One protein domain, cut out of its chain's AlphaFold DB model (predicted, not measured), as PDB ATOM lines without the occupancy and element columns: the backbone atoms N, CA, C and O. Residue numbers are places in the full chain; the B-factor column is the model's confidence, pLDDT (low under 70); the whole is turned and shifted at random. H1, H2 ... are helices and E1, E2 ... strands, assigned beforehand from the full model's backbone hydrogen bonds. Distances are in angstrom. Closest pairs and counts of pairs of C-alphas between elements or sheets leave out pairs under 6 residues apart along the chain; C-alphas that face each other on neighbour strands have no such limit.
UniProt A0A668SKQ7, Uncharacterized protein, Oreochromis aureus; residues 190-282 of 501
ATOM      1  N   GLN A 190      34.629 -50.313 -49.112       84.75
ATOM      2  CA  GLN A 190      34.105 -48.969 -48.834       84.75
ATOM      3  C   GLN A 190      32.652 -48.771 -49.276       84.75
ATOM      4  O   GLN A 190      31.941 -47.954 -48.693       84.75
ATOM      5  N   ALA A 191      32.185 -49.513 -50.284       90.19
ATOM      6  CA  ALA A 191      30.776 -49.477 -50.664       90.19
ATOM      7  C   ALA A 191      29.892 -49.997 -49.516       90.19
ATOM      8  O   ALA A 191      28.821 -49.449 -49.265       90.19
ATOM      9  N   VAL A 192      30.390 -50.982 -48.758       92.88
ATOM     10  CA  VAL A 192      29.729 -51.493 -47.549       92.88
ATOM     11  C   VAL A 192      29.680 -50.418 -46.459       92.88
ATOM     12  O   VAL A 192      28.627 -50.197 -45.865       92.88
ATOM     13  N   ASP A 193      30.781 -49.689 -46.250       91.50
ATOM     14  CA  ASP A 193      30.842 -48.577 -45.287       91.50
ATOM     15  C   ASP A 193      29.853 -47.457 -45.640       91.50
ATOM     16  O   ASP A 193      29.185 -46.903 -44.766       91.50
ATOM     17  N   ARG A 194      29.708 -47.149 -46.935       92.19
ATOM     18  CA  ARG A 194      28.724 -46.182 -47.436       92.19
ATOM     19  C   ARG A 194      27.293 -46.643 -47.161       92.19
ATOM     20  O   ARG A 194      26.504 -45.855 -46.643       92.19
ATOM     21  N   LYS A 195      26.969 -47.910 -47.441       95.25
ATOM     22  CA  LYS A 195      25.639 -48.483 -47.169       95.25
ATOM     23  C   LYS A 195      25.298 -48.484 -45.683       95.25
ATOM     24  O   LYS A 195      24.162 -48.195 -45.320       95.25
ATOM     25  N   PHE A 196      26.281 -48.734 -44.827       95.06
ATOM     26  CA  PHE A 196      26.101 -48.640 -43.386       95.06
ATOM     27  C   PHE A 196      25.796 -47.205 -42.923       95.06
ATOM     28  O   PHE A 196      24.857 -46.997 -42.160       95.06
ATOM     29  N   LYS A 197      26.505 -46.193 -43.443       94.31
ATOM     30  CA  LYS A 197      26.184 -44.781 -43.155       94.31
ATOM     31  C   LYS A 197      24.800 -44.365 -43.655       94.31
ATOM     32  O   LYS A 197      24.078 -43.670 -42.945       94.31
ATOM     33  N   GLU A 198      24.424 -44.780 -44.863       95.75
ATOM     34  CA  GLU A 198      23.077 -44.553 -45.410       95.75
ATOM     35  C   GLU A 198      22.002 -45.166 -44.508       95.75
ATOM     36  O   GLU A 198      20.976 -44.543 -44.253       95.75
ATOM     37  N   PHE A 199      22.264 -46.351 -43.962       96.31
ATOM     38  CA  PHE A 199      21.369 -47.006 -43.019       96.31
ATOM     39  C   PHE A 199      21.260 -46.277 -41.673       96.31
ATOM     40  O   PHE A 199      20.159 -46.164 -41.142       96.31
ATOM     41  N   LEU A 200      22.351 -45.728 -41.133       95.69
ATOM     42  CA  LEU A 200      22.273 -44.892 -39.927       95.69
ATOM     43  C   LEU A 200      21.446 -43.619 -40.171       95.69
ATOM     44  O   LEU A 200      20.675 -43.226 -39.299       95.69
ATOM     45  N   ARG A 201      21.535 -43.023 -41.371       95.94
ATOM     46  CA  ARG A 201      20.649 -41.922 -41.801       95.94
ATOM     47  C   ARG A 201      19.187 -42.347 -41.945       95.94
ATOM     48  O   ARG A 201      18.302 -41.550 -41.654       95.94
ATOM     49  N   GLU A 202      18.937 -43.573 -42.405       95.50
ATOM     50  CA  GLU A 202      17.589 -44.148 -42.516       95.50
ATOM     51  C   GLU A 202      16.949 -44.334 -41.135       95.50
ATOM     52  O   GLU A 202      15.815 -43.905 -40.938       95.50
ATOM     53  N   ILE A 203      17.691 -44.906 -40.177       95.25
ATOM     54  CA  ILE A 203      17.248 -45.053 -38.783       95.25
ATOM     55  C   ILE A 203      17.009 -43.678 -38.171       95.25
ATOM     56  O   ILE A 203      15.893 -43.356 -37.782       95.25
ATOM     57  N   PHE A 204      18.051 -42.850 -38.090       95.31
ATOM     58  CA  PHE A 204      18.008 -41.546 -37.432       95.31
ATOM     59  C   PHE A 204      17.578 -40.461 -38.421       95.31
ATOM     60  O   PHE A 204      18.340 -39.554 -38.776       95.31
ATOM     61  N   SER A 205      16.325 -40.591 -38.856       90.19
ATOM     62  CA  SER A 205      15.657 -39.710 -39.808       90.19
ATOM     63  C   SER A 205      15.442 -38.286 -39.257       90.19
ATOM     64  O   SER A 205      15.949 -37.909 -38.199       90.19
ATOM     65  N   HIS A 206      14.728 -37.433 -40.002       90.12
ATOM     66  CA  HIS A 206      14.494 -36.023 -39.642       90.12
ATOM     67  C   HIS A 206      15.776 -35.192 -39.435       90.12
ATOM     68  O   HIS A 206      15.772 -34.207 -38.693       90.12
ATOM     69  N   GLY A 207      16.869 -35.587 -40.095       92.75
ATOM     70  CA  GLY A 207      18.162 -34.907 -40.027       92.75
ATOM     71  C   GLY A 207      18.943 -35.150 -38.732       92.75
ATOM     72  O   GLY A 207      19.965 -34.499 -38.539       92.75
ATOM     73  N   VAL A 208      18.508 -36.071 -37.857       96.31
ATOM     74  CA  VAL A 208      19.216 -36.377 -36.598       96.31
ATOM     75  C   VAL A 208      20.631 -36.869 -36.880       96.31
ATOM     76  O   VAL A 208      21.579 -36.369 -36.279       96.31
ATOM     77  N   TRP A 209      20.792 -37.805 -37.822       95.69
ATOM     78  CA  TRP A 209      22.123 -38.283 -38.195       95.69
ATOM     79  C   TRP A 209      23.003 -37.180 -38.788       95.69
ATOM     80  O   TRP A 209      24.184 -37.095 -38.464       95.69
ATOM     81  N   ASP A 210      22.449 -36.323 -39.646       94.75
ATOM     82  CA  ASP A 210      23.231 -35.274 -40.307       94.75
ATOM     83  C   ASP A 210      23.688 -34.202 -39.305       94.75
ATOM     84  O   ASP A 210      24.843 -33.771 -39.340       94.75
ATOM     85  N   GLU A 211      22.818 -33.831 -38.357       95.06
ATOM     86  CA  GLU A 211      23.174 -32.971 -37.224       95.06
ATOM     87  C   GLU A 211      24.248 -33.630 -36.348       95.06
ATOM     88  O   GLU A 211      25.183 -32.962 -35.898       95.06
ATOM     89  N   TYR A 212      24.140 -34.938 -36.116       95.00
ATOM     90  CA  TYR A 212      25.105 -35.688 -35.326       95.00
ATOM     91  C   TYR A 212      26.482 -35.757 -35.999       95.00
ATOM     92  O   TYR A 212      27.487 -35.432 -35.368       95.00
ATOM     93  N   GLU A 213      26.535 -36.084 -37.292       92.25
ATOM     94  CA  GLU A 213      27.771 -36.144 -38.081       92.25
ATOM     95  C   GLU A 213      28.467 -34.783 -38.168       92.25
ATOM     96  O   GLU A 213      29.695 -34.707 -38.129       92.25
ATOM     97  N   GLU A 214      27.697 -33.695 -38.215       90.75
ATOM     98  CA  GLU A 214      28.237 -32.337 -38.188       90.75
ATOM     99  C   GLU A 214      28.827 -31.947 -36.832       90.75
ATOM    100  O   GLU A 214      29.871 -31.293 -36.751       90.75
ATOM    101  N   ASN A 215      28.137 -32.309 -35.754       91.12
ATOM    102  CA  ASN A 215      28.443 -31.788 -34.432       91.12
ATOM    103  C   ASN A 215      29.361 -32.686 -33.612       91.12
ATOM    104  O   ASN A 215      30.036 -32.163 -32.726       91.12
ATOM    105  N   PHE A 216      29.409 -33.984 -33.906       92.00
ATOM    106  CA  PHE A 216      30.138 -34.993 -33.138       92.00
ATOM    107  C   PHE A 216      30.970 -35.911 -34.052       92.00
ATOM    108  O   PHE A 216      30.843 -37.137 -33.995       92.00
ATOM    109  N   PRO A 217      31.861 -35.352 -34.896       89.88
ATOM    110  CA  PRO A 217      32.610 -36.144 -35.866       89.88
ATOM    111  C   PRO A 217      33.516 -37.199 -35.210       89.88
ATOM    112  O   PRO A 217      33.669 -38.279 -35.773       89.88
ATOM    113  N   SER A 218      34.071 -36.946 -34.018       90.44
ATOM    114  CA  SER A 218      34.884 -37.928 -33.279       90.44
ATOM    115  C   SER A 218      34.081 -39.158 -32.845       90.44
ATOM    116  O   SER A 218      34.568 -40.283 -32.948       90.44
ATOM    117  N   GLU A 219      32.824 -38.980 -32.435       92.06
ATOM    118  CA  GLU A 219      31.952 -40.100 -32.075       92.06
ATOM    119  C   GLU A 219      31.457 -40.869 -33.306       92.06
ATOM    120  O   GLU A 219      31.408 -42.099 -33.281       92.06
ATOM    121  N   VAL A 220      31.187 -40.181 -34.423       91.38
ATOM    122  CA  VAL A 220      30.917 -40.861 -35.701       91.38
ATOM    123  C   VAL A 220      32.099 -41.734 -36.113       91.38
ATOM    124  O   VAL A 220      31.901 -42.872 -36.538       91.38
ATOM    125  N   GLN A 221      33.336 -41.254 -35.942       89.00
ATOM    126  CA  GLN A 221      34.527 -42.064 -36.220       89.00
ATOM    127  C   GLN A 221      34.612 -43.319 -35.347       89.00
ATOM    128  O   GLN A 221      35.090 -44.351 -35.820       89.00
ATOM    129  N   ARG A 222      34.119 -43.266 -34.106       89.19
ATOM    130  CA  ARG A 222      34.031 -44.438 -33.229       89.19
ATOM    131  C   ARG A 222      33.042 -45.476 -33.765       89.19
ATOM    132  O   ARG A 222      33.429 -46.627 -33.916       89.19
ATOM    133  N   ILE A 223      31.830 -45.067 -34.151       92.50
ATOM    134  CA  ILE A 223      30.839 -45.981 -34.756       92.50
ATOM    135  C   ILE A 223      31.418 -46.653 -36.013       92.50
ATOM    136  O   ILE A 223      31.303 -47.864 -36.201       92.50
ATOM    137  N   MET A 224      32.075 -45.872 -36.879       90.12
ATOM    138  CA  MET A 224      32.686 -46.403 -38.102       90.12
ATOM    139  C   MET A 224      33.862 -47.345 -37.818       90.12
ATOM    140  O   MET A 224      34.103 -48.275 -38.588       90.12
ATOM    141  N   TYR A 225      34.600 -47.117 -36.731       86.00
ATOM    142  CA  TYR A 225      35.671 -48.006 -36.293       86.00
ATOM    143  C   TYR A 225      35.131 -49.362 -35.837       86.00
ATOM    144  O   TYR A 225      35.646 -50.386 -36.280       86.00
ATOM    145  N   ASP A 226      34.071 -49.375 -35.034       86.69
ATOM    146  CA  ASP A 226      33.444 -50.615 -34.566       86.69
ATOM    147  C   ASP A 226      32.896 -51.427 -35.757       86.69
ATOM    148  O   ASP A 226      33.107 -52.640 -35.861       86.69
ATOM    149  N   PHE A 227      32.314 -50.739 -36.749       88.69
ATOM    150  CA  PHE A 227      31.816 -51.368 -37.974       88.69
ATOM    151  C   PHE A 227      32.893 -52.087 -38.802       88.69
ATOM    152  O   PHE A 227      32.588 -53.058 -39.499       88.69
ATOM    153  N   LEU A 228      34.165 -51.681 -38.707       83.31
ATOM    154  CA  LEU A 228      35.263 -52.372 -39.390       83.31
ATOM    155  C   LEU A 228      35.322 -53.859 -39.016       83.31
ATOM    156  O   LEU A 228      35.501 -54.701 -39.899       83.31
ATOM    157  N   TYR A 229      35.135 -54.168 -37.732       81.75
ATOM    158  CA  TYR A 229      35.152 -55.534 -37.212       81.75
ATOM    159  C   TYR A 229      33.853 -56.274 -37.541       81.75
ATOM    160  O   TYR A 229      33.879 -57.450 -37.903       81.75
ATOM    161  N   PHE A 230      32.720 -55.569 -37.529       85.19
ATOM    162  CA  PHE A 230      31.422 -56.146 -37.886       85.19
ATOM    163  C   PHE A 230      31.343 -56.603 -39.348       85.19
ATOM    164  O   PHE A 230      30.642 -57.562 -39.656       85.19
ATOM    165  N   LYS A 231      32.133 -56.019 -40.258       84.25
ATOM    166  CA  LYS A 231      32.233 -56.506 -41.648       84.25
ATOM    167  C   LYS A 231      32.830 -57.916 -41.785       84.25
ATOM    168  O   LYS A 231      32.749 -58.514 -42.866       84.25
ATOM    169  N   GLN A 232      33.470 -58.427 -40.733       81.75
ATOM    170  CA  GLN A 232      34.138 -59.729 -40.740       81.75
ATOM    171  C   GLN A 232      33.243 -60.868 -40.235       81.75
ATOM    172  O   GLN A 232      33.521 -62.029 -40.544       81.75
ATOM    173  N   VAL A 233      32.170 -60.547 -39.505       81.50
ATOM    174  CA  VAL A 233      31.259 -61.527 -38.896       81.50
ATOM    175  C   VAL A 233      30.035 -61.803 -39.776       81.50
ATOM    176  O   VAL A 233      29.755 -61.077 -40.730       81.50
ATOM    177  N   VAL A 234      29.323 -62.894 -39.482       82.56
ATOM    178  CA  VAL A 234      28.135 -63.347 -40.237       82.56
ATOM    179  C   VAL A 234      26.846 -63.354 -39.412       82.56
ATOM    180  O   VAL A 234      25.794 -63.694 -39.960       82.56
ATOM    181  N   ASP A 235      26.947 -62.991 -38.137       88.88
ATOM    182  CA  ASP A 235      25.868 -62.986 -37.152       88.88
ATOM    183  C   ASP A 235      25.335 -61.569 -36.911       88.88
ATOM    184  O   ASP A 235      25.754 -60.609 -37.565       88.88
ATOM    185  N   ASP A 236      24.370 -61.457 -36.002       91.44
ATOM    186  CA  ASP A 236      23.820 -60.178 -35.567       91.44
ATOM    187  C   ASP A 236      24.913 -59.339 -34.890       91.44
ATOM    188  O   ASP A 236      25.810 -59.867 -34.226       91.44
ATOM    189  N   VAL A 237      24.854 -58.021 -35.074       92.94
ATOM    190  CA  VAL A 237      25.867 -57.094 -34.552       92.94
ATOM    191  C   VAL A 237      25.223 -56.039 -33.674       92.94
ATOM    192  O   VAL A 237      24.151 -55.523 -33.984       92.94
ATOM    193  N   GLN A 238      25.900 -55.709 -32.579       92.75
ATOM    194  CA  GLN A 238      25.435 -54.743 -31.596       92.75
ATOM    195  C   GLN A 238      26.347 -53.521 -31.599       92.75
ATOM    196  O   GLN A 238      27.565 -53.639 -31.475       92.75
ATOM    197  N   ILE A 239      25.744 -52.341 -31.713       92.25
ATOM    198  CA  ILE A 239      26.444 -51.058 -31.667       92.25
ATOM    199  C   ILE A 239      25.926 -50.281 -30.470       92.25
ATOM    200  O   ILE A 239      24.741 -49.954 -30.409       92.25
ATOM    201  N   THR A 240      26.801 -49.954 -29.524       92.44
ATOM    202  CA  THR A 240      26.430 -49.060 -28.423       92.44
ATOM    203  C   THR A 240      26.086 -47.687 -28.985       92.44
ATOM    204  O   THR A 240      26.902 -47.068 -29.670       92.44
ATOM    205  N   CYS A 241      24.888 -47.193 -28.687       92.69
ATOM    206  CA  CYS A 241      24.473 -45.866 -29.108       92.69
ATOM    207  C   CYS A 241      25.252 -44.809 -28.320       92.69
ATOM    208  O   CYS A 241      25.191 -44.795 -27.086       92.69
ATOM    209  N   PRO A 242      25.957 -43.883 -28.988       93.44
ATOM    210  CA  PRO A 242      26.614 -42.799 -28.279       93.44
ATOM    211  C   PRO A 242      25.607 -41.901 -27.562       93.44
ATOM    212  O   PRO A 242      24.506 -41.645 -28.057       93.44
ATOM    213  N   PHE A 243      26.013 -41.380 -26.404       91.94
ATOM    214  CA  PHE A 243      25.161 -40.547 -25.557       91.94
ATOM    215  C   PHE A 243      24.601 -39.333 -26.314       91.94
ATOM    216  O   PHE A 243      23.397 -39.088 -26.283       91.94
ATOM    217  N   ASN A 244      25.447 -38.608 -27.053       93.94
ATOM    218  CA  ASN A 244      25.019 -37.415 -27.785       93.94
ATOM    219  C   ASN A 244      24.055 -37.740 -28.936       93.94
ATOM    220  O   ASN A 244      23.127 -36.968 -29.173       93.94
ATOM    221  N   LEU A 245      24.210 -38.895 -29.597       95.31
ATOM    222  CA  LEU A 245      23.246 -39.370 -30.594       95.31
ATOM    223  C   LEU A 245      21.885 -39.649 -29.947       95.31
ATOM    224  O   LEU A 245      20.862 -39.194 -30.455       95.31
ATOM    225  N   GLY A 246      21.883 -40.314 -28.787       93.62
ATOM    226  CA  GLY A 246      20.670 -40.573 -28.013       93.62
ATOM    227  C   GLY A 246      19.943 -39.288 -27.607       93.62
ATOM    228  O   GLY A 246      18.738 -39.171 -27.815       93.62
ATOM    229  N   ILE A 247      20.676 -38.282 -27.115       93.94
ATOM    230  CA  ILE A 247      20.107 -36.972 -26.754       93.94
ATOM    231  C   ILE A 247      19.515 -36.251 -27.973       93.94
ATOM    232  O   ILE A 247      18.440 -35.659 -27.870       93.94
ATOM    233  N   LEU A 248      20.191 -36.269 -29.128       95.19
ATOM    234  CA  LEU A 248      19.658 -35.657 -30.351       95.19
ATOM    235  C   LEU A 248      18.394 -36.370 -30.846       95.19
ATOM    236  O   LEU A 248      17.427 -35.701 -31.209       95.19
ATOM    237  N   ALA A 249      18.381 -37.704 -30.810       93.94
ATOM    238  CA  ALA A 249      17.224 -38.508 -31.181       93.94
ATOM    239  C   ALA A 249      16.018 -38.211 -30.271       93.94
ATOM    240  O   ALA A 249      14.939 -37.886 -30.770       93.94
ATOM    241  N   GLN A 250      16.224 -38.197 -28.947       93.62
ATOM    242  CA  GLN A 250      15.180 -37.946 -27.943       93.62
ATOM    243  C   GLN A 250      14.517 -36.568 -28.064       93.62
ATOM    244  O   GLN A 250      13.346 -36.412 -27.723       93.62
ATOM    245  N   LYS A 251      15.224 -35.556 -28.587       94.12
ATOM    246  CA  LYS A 251      14.631 -34.234 -28.872       94.12
ATOM    247  C   LYS A 251      13.575 -34.272 -29.978       94.12
ATOM    248  O   LYS A 251      12.796 -33.328 -30.092       94.12
ATOM    249  N   LYS A 252      13.594 -35.294 -30.835       93.62
ATOM    250  CA  LYS A 252      12.649 -35.451 -31.946       93.62
ATOM    251  C   LYS A 252      11.521 -36.410 -31.592       93.62
ATOM    252  O   LYS A 252      10.370 -36.085 -31.862       93.62
ATOM    253  N   GLN A 253      11.846 -37.564 -31.010       93.56
ATOM    254  CA  GLN A 253      10.886 -38.584 -30.577       93.56
ATOM    255  C   GLN A 253      11.557 -39.615 -29.656       93.56
ATOM    256  O   GLN A 253      12.777 -39.609 -29.503       93.56
ATOM    257  N   GLU A 254      10.767 -40.519 -29.067       92.75
ATOM    258  CA  GLU A 254      11.288 -41.680 -28.326       92.75
ATOM    259  C   GLU A 254      12.234 -42.507 -29.204       92.75
ATOM    260  O   GLU A 254      11.983 -42.694 -30.398       92.75
ATOM    261  N   ILE A 255      13.342 -42.971 -28.621       92.31
ATOM    262  CA  ILE A 255      14.440 -43.562 -29.389       92.31
ATOM    263  C   ILE A 255      14.009 -44.864 -30.072       92.31
ATOM    264  O   ILE A 255      14.331 -45.077 -31.236       92.31
ATOM    265  N   GLU A 256      13.192 -45.666 -29.395       92.94
ATOM    266  CA  GLU A 256      12.619 -46.929 -29.861       92.94
ATOM    267  C   GLU A 256      11.852 -46.752 -31.183       92.94
ATOM    268  O   GLU A 256      11.991 -47.561 -32.104       92.94
ATOM    269  N   LYS A 257      11.122 -45.637 -31.328       94.19
ATOM    270  CA  LYS A 257      10.295 -45.341 -32.510       94.19
ATOM    271  C   LYS A 257      11.105 -45.162 -33.792       94.19
ATOM    272  O   LYS A 257      10.577 -45.388 -34.879       94.19
ATOM    273  N   PHE A 258      12.386 -44.788 -33.703       93.81
ATOM    274  CA  PHE A 258      13.250 -44.720 -34.887       93.81
ATOM    275  C   PHE A 258      13.494 -46.101 -35.511       93.81
ATOM    276  O   PHE A 258      13.685 -46.202 -36.722       93.81
ATOM    277  N   PHE A 259      13.448 -47.168 -34.711       95.00
ATOM    278  CA  PHE A 259      13.771 -48.522 -35.156       95.00
ATOM    279  C   PHE A 259      12.545 -49.291 -35.654       95.00
ATOM    280  O   PHE A 259      12.686 -50.135 -36.530       95.00
ATOM    281  N   GLU A 260      11.338 -48.961 -35.181       92.06
ATOM    282  CA  GLU A 260      10.088 -49.626 -35.591       92.06
ATOM    283  C   GLU A 260       9.825 -49.546 -37.104       92.06
ATOM    284  O   GLU A 260       9.271 -50.467 -37.705       92.06
ATOM    285  N   SER A 261      10.233 -48.439 -37.732       86.62
ATOM    286  CA  SER A 261      10.003 -48.195 -39.160       86.62
ATOM    287  C   SER A 261      11.039 -48.849 -40.082       86.62
ATOM    288  O   SER A 261      10.818 -48.938 -41.294       86.62
ATOM    289  N   VAL A 262      12.154 -49.338 -39.529       93.50
ATOM    290  CA  VAL A 262      13.295 -49.836 -40.300       93.50
ATOM    291  C   VAL A 262      13.433 -51.342 -40.110       93.50
ATOM    292  O   VAL A 262      13.539 -51.863 -39.007       93.50
ATOM    293  N   ARG A 263      13.442 -52.093 -41.215       94.62
ATOM    294  CA  ARG A 263      13.506 -53.561 -41.152       94.62
ATOM    295  C   ARG A 263      14.902 -54.070 -40.801       94.62
ATOM    296  O   ARG A 263      15.900 -53.606 -41.351       94.62
ATOM    297  N   GLY A 264      14.938 -55.124 -39.986       94.88
ATOM    298  CA  GLY A 264      16.157 -55.859 -39.652       94.88
ATOM    299  C   GLY A 264      17.074 -55.131 -38.667       94.88
ATOM    300  O   GLY A 264      18.269 -55.431 -38.624       94.88
ATOM    301  N   VAL A 265      16.517 -54.191 -37.903       96.50
ATOM    302  CA  VAL A 265      17.172 -53.500 -36.795       96.50
ATOM    303  C   VAL A 265      16.225 -53.423 -35.607       96.50
ATOM    304  O   VAL A 265      15.012 -53.352 -35.790       96.50
ATOM    305  N   SER A 266      16.773 -53.441 -34.401       95.44
ATOM    306  CA  SER A 266      16.024 -53.212 -33.172       95.44
ATOM    307  C   SER A 266      16.839 -52.393 -32.181       95.44
ATOM    308  O   SER A 266      18.059 -52.253 -32.302       95.44
ATOM    309  N   TRP A 267      16.135 -51.845 -31.200       94.69
ATOM    310  CA  TRP A 267      16.715 -51.156 -30.061       94.69
ATOM    311  C   TRP A 267      16.664 -52.053 -28.831       94.69
ATOM    312  O   TRP A 267      15.624 -52.655 -28.565       94.69
ATOM    313  N   ASP A 268      17.768 -52.119 -28.096       93.31
ATOM    314  CA  ASP A 268      17.865 -52.852 -26.835       93.31
ATOM    315  C   ASP A 268      18.756 -52.087 -25.853       93.31
ATOM    316  O   ASP A 268      19.952 -51.923 -26.095       93.31
ATOM    317  N   GLU A 269      18.154 -51.552 -24.788       87.50
ATOM    318  CA  GLU A 269      18.822 -50.913 -23.640       87.50
ATOM    319  C   GLU A 269      20.068 -50.059 -23.979       87.50
ATOM    320  O   GLU A 269      21.145 -50.220 -23.406       87.50
ATOM    321  N   GLY A 270      19.950 -49.115 -24.921       91.00
ATOM    322  CA  GLY A 270      21.077 -48.247 -25.302       91.00
ATOM    323  C   GLY A 270      21.907 -48.754 -26.485       91.00
ATOM    324  O   GLY A 270      22.920 -48.141 -26.830       91.00
ATOM    325  N   SER A 271      21.501 -49.853 -27.114       94.31
ATOM    326  CA  SER A 271      22.212 -50.484 -28.219       94.31
ATOM    327  C   SER A 271      21.345 -50.640 -29.461       94.31
ATOM    328  O   SER A 271      20.157 -50.946 -29.401       94.31
ATOM    329  N   ILE A 272      21.988 -50.468 -30.611       95.06
ATOM    330  CA  ILE A 272      21.434 -50.733 -31.932       95.06
ATOM    331  C   ILE A 272      21.808 -52.167 -32.299       95.06
ATOM    332  O   ILE A 272      22.989 -52.457 -32.502       95.06
ATOM    333  N   ILE A 273      20.822 -53.055 -32.391       95.25
ATOM    334  CA  ILE A 273      21.018 -54.438 -32.830       95.25
ATOM    335  C   ILE A 273      20.677 -54.522 -34.314       95.25
ATOM    336  O   ILE A 273      19.552 -54.240 -34.722       95.25
ATOM    337  N   ILE A 274      21.644 -54.916 -35.133       95.75
ATOM    338  CA  ILE A 274      21.481 -55.102 -36.574       95.75
ATOM    339  C   ILE A 274      21.471 -56.600 -36.847       95.75
ATOM    340  O   ILE A 274      22.454 -57.294 -36.594       95.75
ATOM    341  N   SER A 275      20.373 -57.089 -37.415       95.62
ATOM    342  CA  SER A 275      20.260 -58.493 -37.810       95.62
ATOM    343  C   SER A 275      21.285 -58.865 -38.885       95.62
ATOM    344  O   SER A 275      21.619 -58.057 -39.760       95.62
ATOM    345  N   LYS A 276      21.713 -60.127 -38.908       93.50
ATOM    346  CA  LYS A 276      22.599 -60.688 -39.938       93.50
ATOM    347  C   LYS A 276      22.078 -60.488 -41.360       93.50
ATOM    348  O   LYS A 276      22.855 -60.291 -42.293       93.50
ATOM    349  N   GLU A 277      20.761 -60.530 -41.552       94.06
ATOM    350  CA  GLU A 277      20.125 -60.314 -42.856       94.06
ATOM    351  C   GLU A 277      20.283 -58.863 -43.303       94.06
ATOM    352  O   GLU A 277      20.658 -58.597 -44.450       94.06
ATOM    353  N   ARG A 278      20.077 -57.917 -42.377       94.81
ATOM    354  CA  ARG A 278      20.299 -56.498 -42.645       94.81
ATOM    355  C   ARG A 278      21.773 -56.202 -42.880       94.81
ATOM    356  O   ARG A 278      22.084 -55.534 -43.864       94.81
ATOM    357  N   LEU A 279      22.675 -56.756 -42.073       93.44
ATOM    358  CA  LEU A 279      24.118 -56.628 -42.275       93.44
ATOM    359  C   LEU A 279      24.534 -57.119 -43.670       93.44
ATOM    360  O   LEU A 279      25.205 -56.395 -44.402       93.44
ATOM    361  N   ARG A 280      24.067 -58.304 -44.093       92.88
ATOM    362  CA  ARG A 280      24.319 -58.849 -45.442       92.88
ATOM    363  C   ARG A 280      23.822 -57.930 -46.558       92.88
ATOM    364  O   ARG A 280      24.464 -57.854 -47.605       92.88
ATOM    365  N   SER A 281      22.722 -57.208 -46.347       95.19
ATOM    366  CA  SER A 281      22.179 -56.283 -47.352       95.19
ATOM    367  C   SER A 281      23.151 -55.148 -47.714       95.19
ATOM    368  O   SER A 281      23.179 -54.726 -48.870       95.19
ATOM    369  N   PHE A 282      24.023 -54.720 -46.790       95.06
ATOM    370  CA  PHE A 282      25.030 -53.679 -47.052       95.06
ATOM    371  C   PHE A 282      26.080 -54.121 -48.078       95.06
ATOM    372  O   PHE A 282      26.677 -53.292 -48.764       95.06
TER     373      PHE A 282
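Overview. This is residues 190 to 282 of the 501 residues of an uncharacterized protein of Oreochromis aureus (UniProt A0A668SKQ7). What does the domain look like? A small antiparallel sheet, in the order E1, E3, E2, makes one wall of a compact, rounded body, and helices stand round the space beside it: the long H1 and H3 slant steeply to each other, H2 and H4 pack together at one end of the longest axis, and H6 stands towards the other end, with H5 beside E2. What is it made of? The printed part has 93 residues, mostly helix, in the order H1, H2, H3, E1, H4, H5, E2, E3, H6. How large is it? The radius of gyration of the C-alphas is 12.3 A, and the spans are 34 by 26 by 20 A.

Arrangement. How do the first helices meet? H1, residues 190 to 203, and H2, residues 208 to 215, touch only at the corner by their link, closest at the C-alphas of Arg 201 and Trp 209, 5.3 A. H1 and H3, residues 217 to 230, are close but not clearly touching, with the C-alphas of Asp 193 and Met 224 closest at 7.7 A, at a steep tilt of 63 degrees. H2 and H4, residues 243 to 250, touch at a steep tilt of 40 degrees, opposite ways, closest at the C-alphas of Val 208 and Ala 249, 6.2 A. How is the sheet paired? E1, residues 237 to 240, is antiparallel to E3, residues 271 to 274, with N 239 and O 272 2.9 A apart, within hydrogen-bond range. E3 forms a hairpin with E2, residues 265 to 268, where N 271 and O 268 are 2.8 A apart, also within hydrogen-bond range. H5, residues 257 to 260, only grazes the sheet, and E1, H4, H5 and E2 form a split strand-helix-strand unit, two strands running the same way with E3 between them, its crossover right-handed. What of the last helix and the helix backbones? H6, residues 276 to 281, only grazes the sheet with residues 276 to 279. Every O i to N i+4 pair is within hydrogen-bond range in H1, H2, H4 and H6, and 9 of 10 are in H3; H5 is too short for such a pair, and its 1 pair of O i to N i+3 is not within range.

Along the chain. Where does H1 run? From C-alpha 190 at (34.105, -48.969, -48.834) it spans 20.0 A to C-alpha 203. How long are the others? H3 spans 20.1 A, H2 10.5 A, H4 10.6 A, E1 10.1 A, E2 10.0 A, E3 9.6 A, H6 8.6 A and H5 5.3 A; H6 ends with C-alpha 281 at (22.179, -56.283, -47.352).

Size, cuts and confidence. Which C-alphas are farthest apart? Those of Gln 232 and Lys 251, at 34.2 A. Is there a cut, a long link or low confidence? The printed part has no cut and no long link; no printed residue is under 70 in pLDDT, and the mean of the printed part is 92.2.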